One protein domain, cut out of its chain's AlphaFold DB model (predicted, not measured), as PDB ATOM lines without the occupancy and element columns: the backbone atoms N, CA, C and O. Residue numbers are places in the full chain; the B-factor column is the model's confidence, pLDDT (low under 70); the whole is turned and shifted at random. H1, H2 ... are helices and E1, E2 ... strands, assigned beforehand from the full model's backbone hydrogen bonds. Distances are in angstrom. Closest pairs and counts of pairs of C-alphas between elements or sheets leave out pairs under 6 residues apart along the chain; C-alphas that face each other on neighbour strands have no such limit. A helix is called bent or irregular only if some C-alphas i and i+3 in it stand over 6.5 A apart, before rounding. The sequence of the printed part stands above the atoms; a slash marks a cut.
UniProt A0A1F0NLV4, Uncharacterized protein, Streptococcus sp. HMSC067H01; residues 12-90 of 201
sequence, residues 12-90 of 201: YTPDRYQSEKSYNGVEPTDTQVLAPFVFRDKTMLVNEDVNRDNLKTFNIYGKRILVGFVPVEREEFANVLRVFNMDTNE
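AT A GLANCE: This is residues 12 to 90 of the 201 residues of an uncharacterized protein of Streptococcus sp. HMSC067H01 (UniProt A0A1F0NLV4). A strongly twisted sheet of three antiparallel strands has one long helix, H2, packed over it along the edge strand E1, while the small, irregular helix H1 sits beside E1. The long strand E3 runs through the middle of the sheet and bends, pairing with E2 along its first part and with E1 along its later part, and two long loops, residues 18 to 31 and 39 to 55, lie for most of their length on the side of the sheet away from H2. You have 79 printed residues here, with two named helices and three named strands in the order H1, E1, E2, E3, H2 along the chain; the sheet's order is E1, E3, E2, and the class is mixed, helices and strands. The whole is compact, with a radius of gyration of the C-alphas of 12.2 A, and its C-alphas span 32 by 28 by 18 A.

IN THESE COORDINATES: Start at Tyr 12 and go on to C-alpha 14 at (181.165, 162.942, 184.986), where H1, residues 14 to 17, begins. H1 is irregular: C-alphas 14 and 17 are 7.4 A apart, against about 5 A in a regular helix. Residues 18 to 31 then have no named element, and at C-alpha 32 you meet E1, residues 32 to 38, 19.3 A from first to last C-alpha. After residues 39 to 55, again with no named element, comes E2, residues 56 to 60, 12.4 A long. Find C-alpha 63 at (194.523, 182.220, 192.609): here E3 begins, residues 63 to 73, the longest strand at 29.2 A. H2, residues 77 to 90, is the longest helix at 19.8 A and ends at C-alpha 90, at (184.335, 180.628, 200.107).

HOW THE PARTS SIT: Begin with the sheet, where E3 is the inner strand and E1 and E2 are the edge strands. E3 bends by 55 degrees at residue 70, and its pairing is staggered: residues 63 to 67 pair with E2, residues 67 to 73 with E1. E2 and E3 form a hairpin, antiparallel with 120 degrees between their directions; look for N 58 and O 65, 2.8 A apart and within hydrogen-bond range. E1 and E3 are antiparallel at 152 degrees, and you will find N 35 and O 70 at 2.9 A and N 68 and O 37 at 3.1 A, both within hydrogen-bond range. E1 and E2 are apart. Now look at H2, which is on the sheet at a height of 8.2 A, over E1 and E3. It runs along the strands, at 1 degree to E1 on the local plane, and its closest C-alpha pair with E1 is Phe 37 and Phe 84, 5.2 A apart. H1 is on the sheet too, but over none of its strands; its height over the sheet is 4.3 A, only just above the sheet's level. The closest C-alphas of H1 and E1 are those of Tyr 17 and Leu 34, 5.5 A apart. H1 and H2 are close but not clearly touching, with the C-alphas of Pro 14 and Phe 77 6.1 A apart. In H2 every O i to N i+4 pair is within hydrogen-bond range; H1 is too short for such a pair, and its one O i to N i+3 pair is not within range.

THE WHOLE: The two C-alphas farthest apart are those of Asp 30 and Gly 62, at 35.2 A. The printed part runs from 12 to 90 with no cut. The links from H1 to E1 and from E1 to E2 are long, with 14 and 17 residues; those from E2 to E3 and from E3 to H2 are tight. The mean pLDDT of the printed part is 86.6, and residues 12 and 62 are under 70.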
ATOM      1  N   TYR A  12     181.169 169.693 181.004       62.31
ATOM      2  CA  TYR A  12     180.700 169.172 182.275       62.31
ATOM      3  C   TYR A  12     180.250 167.721 182.088       62.31
ATOM      4  O   TYR A  12     179.062 167.430 181.955       62.31
ATOM      5  N   THR A  13     181.210 166.801 182.036       76.56
ATOM      6  CA  THR A  13     180.905 165.369 182.021       76.56
ATOM      7  C   THR A  13     181.432 164.714 183.291       76.56
ATOM      8  O   THR A  13     182.532 165.057 183.738       76.56
ATOM      9  N   PRO A  14     180.691 163.748 183.862       82.62
ATOM     10  CA  PRO A  14     181.165 162.942 184.986       82.62
ATOM     11  C   PRO A  14     182.541 162.299 184.735       82.62
ATOM     12  O   PRO A  14     183.324 162.110 185.655       82.62
ATOM     13  N   ASP A  15     182.887 162.037 183.473       86.69
ATOM     14  CA  ASP A  15     184.136 161.370 183.082       86.69
ATOM     15  C   ASP A  15     185.357 162.307 183.005       86.69
ATOM     16  O   ASP A  15     186.463 161.869 182.687       86.69
ATOM     17  N   ARG A  16     185.196 163.606 183.293       83.75
ATOM     18  CA  ARG A  16     186.263 164.615 183.162       83.75
ATOM     19  C   ARG A  16     187.531 164.256 183.935       83.75
ATOM     20  O   ARG A  16     188.631 164.448 183.423       83.75
ATOM     21  N   TYR A  17     187.375 163.783 185.165       89.50
ATOM     22  CA  TYR A  17     188.492 163.524 186.073       89.50
ATOM     23  C   TYR A  17     188.898 162.048 186.101       89.50
ATOM     24  O   TYR A  17     189.633 161.641 186.990       89.50
ATOM     25  N   GLN A  18     188.471 161.238 185.123       89.69
ATOM     26  CA  GLN A  18     188.773 159.800 185.075       89.69
ATOM     27  C   GLN A  18     190.279 159.477 185.034       89.69
ATOM     28  O   GLN A  18     190.684 158.378 185.393       89.69
ATOM     29  N   SER A  19     191.114 160.414 184.565       90.56
ATOM     30  CA  SER A  19     192.575 160.264 184.529       90.56
ATOM     31  C   SER A  19     193.264 160.651 185.838       90.56
ATOM     32  O   SER A  19     194.478 160.487 185.958       90.56
ATOM     33  N   GLU A  20     192.523 161.234 186.778       93.19
ATOM     34  CA  GLU A  20     193.045 161.640 188.076       93.19
ATOM     35  C   GLU A  20     193.008 160.477 189.070       93.19
ATOM     36  O   GLU A  20     192.453 159.410 188.809       93.19
ATOM     37  N   LYS A  21     193.634 160.680 190.228       95.06
ATOM     38  CA  LYS A  21     193.597 159.730 191.342       95.06
ATOM     39  C   LYS A  21     192.834 160.351 192.495       95.06
ATOM     40  O   LYS A  21     192.954 161.550 192.745       95.06
ATOM     41  N   SER A  22     192.076 159.538 193.220       95.44
ATOM     42  CA  SER A  22     191.418 160.006 194.435       95.44
ATOM     43  C   SER A  22     192.442 160.453 195.479       95.44
ATOM     44  O   SER A  22     193.575 159.962 195.529       95.44
ATOM     45  N   TYR A  23     192.036 161.376 196.345       94.38
ATOM     46  CA  TYR A  23     192.907 161.979 197.353       94.38
ATOM     47  C   TYR A  23     193.533 160.942 198.302       94.38
ATOM     48  O   TYR A  23     194.601 161.198 198.841       94.38
ATOM     49  N   ASN A  24     192.893 159.783 198.487       92.88
ATOM     50  CA  ASN A  24     193.338 158.680 199.341       92.88
ATOM     51  C   ASN A  24     193.727 157.409 198.561       92.88
ATOM     52  O   ASN A  24     194.048 156.387 199.159       92.88
ATOM     53  N   GLY A  25     193.708 157.447 197.224       92.06
ATOM     54  CA  GLY A  25     194.070 156.308 196.377       92.06
ATOM     55  C   GLY A  25     192.995 155.225 196.231       92.06
ATOM     56  O   GLY A  25     193.267 154.213 195.595       92.06
ATOM     57  N   VAL A  26     191.785 155.426 196.764       93.12
ATOM     58  CA  VAL A  26     190.622 154.570 196.484       93.12
ATOM     59  C   VAL A  26     190.222 154.685 195.010       93.12
ATOM     60  O   VAL A  26     189.961 155.784 194.518       93.12
ATOM     61  N   GLU A  27     190.163 153.560 194.306       92.81
ATOM     62  CA  GLU A  27     189.693 153.528 192.921       92.81
ATOM     63  C   GLU A  27     188.157 153.630 192.861       92.81
ATOM     64  O   GLU A  27     187.479 153.015 193.690       92.81
ATOM     65  N   PRO A  28     187.592 154.407 191.918       92.88
ATOM     66  CA  PRO A  28     186.148 154.437 191.700       92.88
ATOM     67  C   PRO A  28     185.644 153.081 191.180       92.88
ATOM     68  O   PRO A  28     186.333 152.404 190.417       92.88
ATOM     69  N   THR A  29     184.433 152.691 191.574       93.19
ATOM     70  CA  THR A  29     183.724 151.543 190.983       93.19
ATOM     71  C   THR A  29     183.188 151.870 189.582       93.19
ATOM     72  O   THR A  29     183.179 153.026 189.164       93.19
ATOM     73  N   ASP A  30     182.646 150.871 188.877       90.06
ATOM     74  CA  ASP A  30     182.038 151.045 187.545       90.06
ATOM     75  C   ASP A  30     180.865 152.051 187.511       90.06
ATOM     76  O   ASP A  30     180.534 152.590 186.452       90.06
ATOM     77  N   THR A  31     180.213 152.306 188.653       92.19
ATOM     78  CA  THR A  31     179.106 153.275 188.779       92.19
ATOM     79  C   THR A  31     179.569 154.660 189.227       92.19
ATOM     80  O   THR A  31     178.817 155.636 189.120       92.19
ATOM     81  N   GLN A  32     180.815 154.760 189.686       94.62
ATOM     82  CA  GLN A  32     181.378 155.960 190.279       94.62
ATOM     83  C   GLN A  32     182.274 156.719 189.311       94.62
ATOM     84  O   GLN A  32     182.832 156.193 188.349       94.62
ATOM     85  N   VAL A  33     182.421 158.002 189.601       94.94
ATOM     86  CA  VAL A  33     183.320 158.921 188.911       94.94
ATOM     87  C   VAL A  33     184.086 159.749 189.930       94.94
ATOM     88  O   VAL A  33     183.684 159.866 191.085       94.94
ATOM     89  N   LEU A  34     185.194 160.350 189.509       95.44
ATOM     90  CA  LEU A  34     185.950 161.260 190.359       95.44
ATOM     91  C   LEU A  34     185.370 162.674 190.285       95.44
ATOM     92  O   LEU A  34     185.224 163.229 189.198       95.44
ATOM     93  N   ALA A  35     185.098 163.273 191.443       92.88
ATOM     94  CA  ALA A  35     184.670 164.663 191.573       92.88
ATOM     95  C   ALA A  35     185.669 165.477 192.417       92.88
ATOM     96  O   ALA A  35     186.268 164.928 193.346       92.88
ATOM     97  N   PRO A  36     185.890 166.767 192.102       93.44
ATOM     98  CA  PRO A  36     186.850 167.607 192.805       93.44
ATOM     99  C   PRO A  36     186.275 168.125 194.130       93.44
ATOM    100  O   PRO A  36     185.076 168.357 194.246       93.44
ATOM    101  N   PHE A  37     187.140 168.377 195.112       92.50
ATOM    102  CA  PHE A  37     186.804 169.121 196.330       92.50
ATOM    103  C   PHE A  37     187.982 169.991 196.792       92.50
ATOM    104  O   PHE A  37     189.149 169.687 196.520       92.50
ATOM    105  N   VAL A  38     187.681 171.084 197.497       90.50
ATOM    106  CA  VAL A  38     188.686 172.058 197.948       90.50
ATOM    107  C   VAL A  38     189.341 171.610 199.255       90.50
ATOM    108  O   VAL A  38     188.663 171.342 200.248       90.50
ATOM    109  N   PHE A  39     190.675 171.624 199.300       88.06
ATOM    110  CA  PHE A  39     191.425 171.546 200.556       88.06
ATOM    111  C   PHE A  39     191.439 172.921 201.230       88.06
ATOM    112  O   PHE A  39     192.282 173.772 200.942       88.06
ATOM    113  N   ARG A  40     190.471 173.139 202.126       79.00
ATOM    114  CA  ARG A  40     190.194 174.450 202.736       79.00
ATOM    115  C   ARG A  40     191.249 174.911 203.735       79.00
ATOM    116  O   ARG A  40     191.480 176.110 203.875       79.00
ATOM    117  N   ASP A  41     191.886 173.981 204.436       75.62
ATOM    118  CA  ASP A  41     192.851 174.301 205.479       75.62
ATOM    119  C   ASP A  41     193.944 173.235 205.615       75.62
ATOM    120  O   ASP A  41     193.913 172.156 205.020       75.62
ATOM    121  N   LYS A  42     194.955 173.564 206.425       73.56
ATOM    122  CA  LYS A  42     196.078 172.664 206.683       73.56
ATOM    123  C   LYS A  42     195.666 171.420 207.463       73.56
ATOM    124  O   LYS A  42     196.380 170.435 207.361       73.56
ATOM    125  N   THR A  43     194.566 171.435 208.216       79.44
ATOM    126  CA  THR A  43     194.149 170.275 209.021       79.44
ATOM    127  C   THR A  43     193.694 169.125 208.133       79.44
ATOM    128  O   THR A  43     194.064 167.982 208.390       79.44
ATOM    129  N   MET A  44     193.045 169.438 207.005       79.81
ATOM    130  CA  MET A  44     192.728 168.452 205.970       79.81
ATOM    131  C   MET A  44     193.983 167.769 205.409       79.81
ATOM    132  O   MET A  44     193.927 166.600 205.063       79.81
ATOM    133  N   LEU A  45     195.131 168.455 205.365       74.69
ATOM    134  CA  LEU A  45     196.401 167.899 204.866       74.69
ATOM    135  C   LEU A  45     197.170 167.053 205.888       74.69
ATOM    136  O   LEU A  45     198.182 166.447 205.522       74.69
ATOM    137  N   VAL A  46     196.772 167.082 207.163       73.38
ATOM    138  CA  VAL A  46     197.400 166.291 208.239       73.38
ATOM    139  C   VAL A  46     196.674 164.957 208.437       73.38
ATOM    140  O   VAL A  46     197.176 164.101 209.155       73.38
ATOM    141  N   ASN A  47     195.530 164.747 207.782       76.12
ATOM    142  CA  ASN A  47     194.862 163.453 207.789       76.12
ATOM    143  C   ASN A  47     195.767 162.388 207.128       76.12
ATOM    144  O   ASN A  47     196.238 162.590 206.007       76.12
ATOM    145  N   GLU A  48     196.025 161.287 207.843       70.62
ATOM    146  CA  GLU A  48     196.925 160.201 207.422       70.62
ATOM    147  C   GLU A  48     196.457 159.510 206.135       70.62
ATOM    148  O   GLU A  48     197.283 159.003 205.378       70.62
ATOM    149  N   ASP A  49     195.159 159.574 205.837       82.88
ATOM    150  CA  ASP A  49     194.573 158.981 204.635       82.88
ATOM    151  C   ASP A  49     194.825 159.816 203.367       82.88
ATOM    152  O   ASP A  49     194.505 159.383 202.259       82.88
ATOM    153  N   VAL A  50     195.379 161.028 203.487       87.94
ATOM    154  CA  VAL A  50     195.586 161.921 202.341       87.94
ATOM    155  C   VAL A  50     196.920 161.636 201.665       87.94
ATOM    156  O   VAL A  50     197.996 161.993 202.155       87.94
ATOM    157  N   ASN A  51     196.847 161.103 200.450       90.12
ATOM    158  CA  ASN A  51     197.975 161.027 199.542       90.12
ATOM    159  C   ASN A  51     198.187 162.375 198.836       90.12
ATOM    160  O   ASN A  51     197.489 162.735 197.884       90.12
ATOM    161  N   ARG A  52     199.200 163.119 199.288       87.75
ATOM    162  CA  ARG A  52     199.530 164.452 198.761       87.75
ATOM    163  C   ARG A  52     199.941 164.450 197.287       87.75
ATOM    164  O   ARG A  52     199.724 165.461 196.624       87.75
ATOM    165  N   ASP A  53     200.472 163.341 196.774       90.81
ATOM    166  CA  ASP A  53     200.876 163.222 195.366       90.81
ATOM    167  C   ASP A  53     199.666 163.149 194.420       90.81
ATOM    168  O   ASP A  53     199.787 163.436 193.228       90.81
ATOM    169  N   ASN A  54     198.489 162.806 194.954       93.38
ATOM    170  CA  ASN A  54     197.235 162.758 194.204       93.38
ATOM    171  C   ASN A  54     196.501 164.113 194.184       93.38
ATOM    172  O   ASN A  54     195.462 164.239 193.539       93.38
ATOM    173  N   LEU A  55     197.015 165.133 194.882       92.44
ATOM    174  CA  LEU A  55     196.413 166.465 194.901       92.44
ATOM    175  C   LEU A  55     196.853 167.292 193.688       92.44
ATOM    176  O   LEU A  55     197.977 167.186 193.191       92.44
ATOM    177  N   LYS A  56     195.972 168.181 193.232       90.56
ATOM    178  CA  LYS A  56     196.224 169.110 192.126       90.56
ATOM    179  C   LYS A  56     196.103 170.547 192.586       90.56
ATOM    180  O   LYS A  56     195.388 170.869 193.527       90.56
ATOM    181  N   THR A  57     196.806 171.436 191.892       88.62
ATOM    182  CA  THR A  57     196.579 172.873 192.032       88.62
ATOM    183  C   THR A  57     195.776 173.367 190.845       88.62
ATOM    184  O   THR A  57     196.262 173.309 189.717       88.62
ATOM    185  N   PHE A  58     194.581 173.882 191.104       87.38
ATOM    186  CA  PHE A  58     193.798 174.604 190.110       87.38
ATOM    187  C   PHE A  58     194.164 176.088 190.162       87.38
ATOM    188  O   PHE A  58     194.501 176.617 191.223       87.38
ATOM    189  N   ASN A  59     194.149 176.745 189.003       79.12
ATOM    190  CA  ASN A  59     194.270 178.198 188.912       79.12
ATOM    191  C   ASN A  59     192.874 178.757 188.639       79.12
ATOM    192  O   ASN A  59     192.320 178.475 187.576       79.12
ATOM    193  N   ILE A  60     192.303 179.443 189.627       74.12
ATOM    194  CA  ILE A  60     190.950 179.991 189.581       74.12
ATOM    195  C   ILE A  60     190.985 181.464 189.991       74.12
ATOM    196  O   ILE A  60     191.445 181.800 191.079       74.12
ATOM    197  N   TYR A  61     190.545 182.330 189.084       70.62
ATOM    198  CA  TYR A  61     190.638 183.788 189.119       70.62
ATOM    199  C   TYR A  61     192.049 184.274 189.485       70.62
ATOM    200  O   TYR A  61     192.252 185.113 190.361       70.62
ATOM    201  N   GLY A  62     193.066 183.659 188.867       67.44
ATOM    202  CA  GLY A  62     194.478 183.960 189.145       67.44
ATOM    203  C   GLY A  62     194.975 183.512 190.529       67.44
ATOM    204  O   GLY A  62     196.112 183.817 190.908       67.44
ATOM    205  N   LYS A  63     194.158 182.787 191.307       75.56
ATOM    206  CA  LYS A  63     194.523 182.220 192.609       75.56
ATOM    207  C   LYS A  63     194.751 180.718 192.499       75.56
ATOM    208  O   LYS A  63     194.042 179.989 191.814       75.56
ATOM    209  N   ARG A  64     195.755 180.238 193.231       82.00
ATOM    210  CA  ARG A  64     196.102 178.816 193.297       82.00
ATOM    211  C   ARG A  64     195.304 178.142 194.407       82.00
ATOM    212  O   ARG A  64     195.466 178.512 195.567       82.00
ATOM    213  N   ILE A  65     194.506 177.142 194.052       85.62
ATOM    214  CA  ILE A  65     193.663 176.383 194.984       85.62
ATOM    215  C   ILE A  65     194.096 174.926 194.966       85.62
ATOM    216  O   ILE A  65     194.290 174.345 193.898       85.62
ATOM    217  N   LEU A  66     194.271 174.338 196.148       90.12
ATOM    218  CA  LEU A  66     194.602 172.926 196.283       90.12
ATOM    219  C   LEU A  66     193.318 172.089 196.253       90.12
ATOM    220  O   LEU A  66     192.377 172.351 197.005       90.12
ATOM    221  N   VAL A  67     193.296 171.087 195.382       92.38
ATOM    222  CA  VAL A  67     192.125 170.272 195.056       92.38
ATOM    223  C   VAL A  67     192.494 168.797 195.164       92.38
ATOM    224  O   VAL A  67     193.565 168.388 194.711       92.38
ATOM    225  N   GLY A  68     191.610 168.004 195.762       94.00
ATOM    226  CA  GLY A  68     191.652 166.545 195.662       94.00
ATOM    227  C   GLY A  68     190.425 166.013 194.945       94.00
ATOM    228  O   GLY A  68     189.486 166.758 194.668       94.00
ATOM    229  N   PHE A  69     190.435 164.713 194.671       95.62
ATOM    230  CA  PHE A  69     189.335 164.031 193.999       95.62
ATOM    231  C   PHE A  69     188.755 162.941 194.886       95.62
ATOM    232  O   PHE A  69     189.497 162.241 195.572       95.62
ATOM    233  N   VAL A  70     187.439 162.782 194.869       94.75
ATOM    234  CA  VAL A  70     186.728 161.755 195.632       94.75
ATOM    235  C   VAL A  70     185.835 160.944 194.688       94.75
ATOM    236  O   VAL A  70     185.205 161.542 193.811       94.75
ATOM    237  N   PRO A  71     185.801 159.604 194.808       95.88
ATOM    238  CA  PRO A  71     184.823 158.784 194.103       95.88
ATOM    239  C   PRO A  71     183.409 159.111 194.585       95.88
ATOM    240  O   PRO A  71     183.150 159.113 195.788       95.88
ATOM    241  N   VAL A  72     182.508 159.393 193.650       95.06
ATOM    242  CA  VAL A  72     181.090 159.681 193.907       95.06
ATOM    243  C   VAL A  72     180.242 158.967 192.870       95.06
ATOM    244  O   VAL A  72     180.717 158.701 191.764       95.06
ATOM    245  N   GLU A  73     178.991 158.654 193.197       95.50
ATOM    246  CA  GLU A  73     178.091 158.078 192.198       95.50
ATOM    247  C   GLU A  73     177.904 159.058 191.036       95.50
ATOM    248  O   GLU A  73     177.820 160.277 191.225       95.50
ATOM    249  N   ARG A  74     177.821 158.534 189.808       92.38
ATOM    250  CA  ARG A  74     177.691 159.359 188.594       92.38
ATOM    251  C   ARG A  74     176.531 160.357 188.666       92.38
ATOM    252  O   ARG A  74     176.646 161.462 188.141       92.38
ATOM    253  N   GLU A  75     175.434 159.969 189.311       90.06
ATOM    254  CA  GLU A  75     174.243 160.805 189.497       90.06
ATOM    255  C   GLU A  75     174.478 161.971 190.475       90.06
ATOM    256  O   GLU A  75     173.847 163.020 190.350       90.06
ATOM    257  N   GLU A  76     175.422 161.833 191.409       90.81
ATOM    258  CA  GLU A  76     175.754 162.859 192.405       90.81
ATOM    259  C   GLU A  76     176.801 163.861 191.912       90.81
ATOM    260  O   GLU A  76     176.967 164.921 192.517       90.81
ATOM    261  N   PHE A  77     177.478 163.571 190.796       90.00
ATOM    262  CA  PHE A  77     178.566 164.393 190.265       90.00
ATOM    263  C   PHE A  77     178.190 165.875 190.136       90.00
ATOM    264  O   PHE A  77     178.955 166.741 190.556       90.00
ATOM    265  N   ALA A  78     177.000 166.174 189.606       84.06
ATOM    266  CA  ALA A  78     176.529 167.551 189.444       84.06
ATOM    267  C   ALA A  78     176.365 168.272 190.794       84.06
ATOM    268  O   ALA A  78     176.763 169.423 190.939       84.06
ATOM    269  N   ASN A  79     175.838 167.581 191.807       86.38
ATOM    270  CA  ASN A  79     175.666 168.154 193.141       86.38
ATOM    271  C   ASN A  79     177.017 168.412 193.817       86.38
ATOM    272  O   ASN A  79     177.208 169.448 194.452       86.38
ATOM    273  N   VAL A  80     177.965 167.486 193.671       88.88
ATOM    274  CA  VAL A  80     179.307 167.619 194.256       88.88
ATOM    275  C   VAL A  80     180.079 168.754 193.589       88.88
ATOM    276  O   VAL A  80     180.779 169.499 194.270       88.88
ATOM    277  N   LEU A  81     179.910 168.942 192.280       86.62
ATOM    278  CA  LEU A  81     180.548 170.033 191.549       86.62
ATOM    279  C   LEU A  81     180.010 171.409 191.980       86.62
ATOM    280  O   LEU A  81     180.792 172.341 192.182       86.62
ATOM    281  N   ARG A  82     178.714 171.488 192.296       82.94
ATOM    282  CA  ARG A  82     178.103 172.680 192.897       82.94
ATOM    283  C   ARG A  82     178.685 172.996 194.268       82.94
ATOM    284  O   ARG A  82     179.017 174.147 194.552       82.94
ATOM    285  N   VAL A  83     178.858 171.974 195.109       86.06
ATOM    286  CA  VAL A  83     179.526 172.121 196.414       86.06
ATOM    287  C   VAL A  83     180.977 172.566 196.233       86.06
ATOM    288  O   VAL A  83     181.425 173.466 196.937       86.06
ATOM    289  N   PHE A  84     181.699 172.008 195.260       88.69
ATOM    290  CA  PHE A  84     183.063 172.422 194.942       88.69
ATOM    291  C   PHE A  84     183.149 173.903 194.555       88.69
ATOM    292  O   PHE A  84     184.042 174.603 195.041       88.69
ATOM    293  N   ASN A  85     182.229 174.405 193.728       83.00
ATOM    294  CA  ASN A  85     182.204 175.821 193.364       83.00
ATOM    295  C   ASN A  85     181.896 176.714 194.567       83.00
ATOM    296  O   ASN A  85     182.562 177.730 194.765       83.00
ATOM    297  N   MET A  86     180.933 176.320 195.398       81.62
ATOM    298  CA  MET A  86     180.610 177.035 196.633       81.62
ATOM    299  C   MET A  86     181.828 177.103 197.571       81.62
ATOM    300  O   MET A  86     182.214 178.188 198.005       81.62
ATOM    301  N   ASP A  87     182.491 175.968 197.808       84.88
ATOM    302  CA  ASP A  87     183.700 175.875 198.634       84.88
ATOM    303  C   ASP A  87     184.871 176.671 198.040       84.88
ATOM    304  O   ASP A  87     185.678 177.251 198.770       84.88
ATOM    305  N   THR A  88     184.968 176.719 196.710       83.19
ATOM    306  CA  THR A  88     185.967 177.507 195.982       83.19
ATOM    307  C   THR A  88     185.729 178.998 196.187       83.19
ATOM    308  O   THR A  88     186.662 179.714 196.551       83.19
ATOM    309  N   ASN A  89     184.489 179.465 196.028       78.31
ATOM    310  CA  ASN A  89     184.111 180.855 196.285       78.31
ATOM    311  C   ASN A  89     184.384 181.255 197.737       78.31
ATOM    312  O   ASN A  89     184.963 182.312 197.988       78.31
ATOM    313  N   GLU A  90     184.041 180.394 198.695       80.62
ATOM    314  CA  GLU A  90     184.335 180.628 200.107       80.62
ATOM    315  C   GLU A  90     185.848 180.675 200.383       80.62
ATOM    316  O   GLU A  90     186.340 181.540 201.117       80.62
TER     317      GLU A  90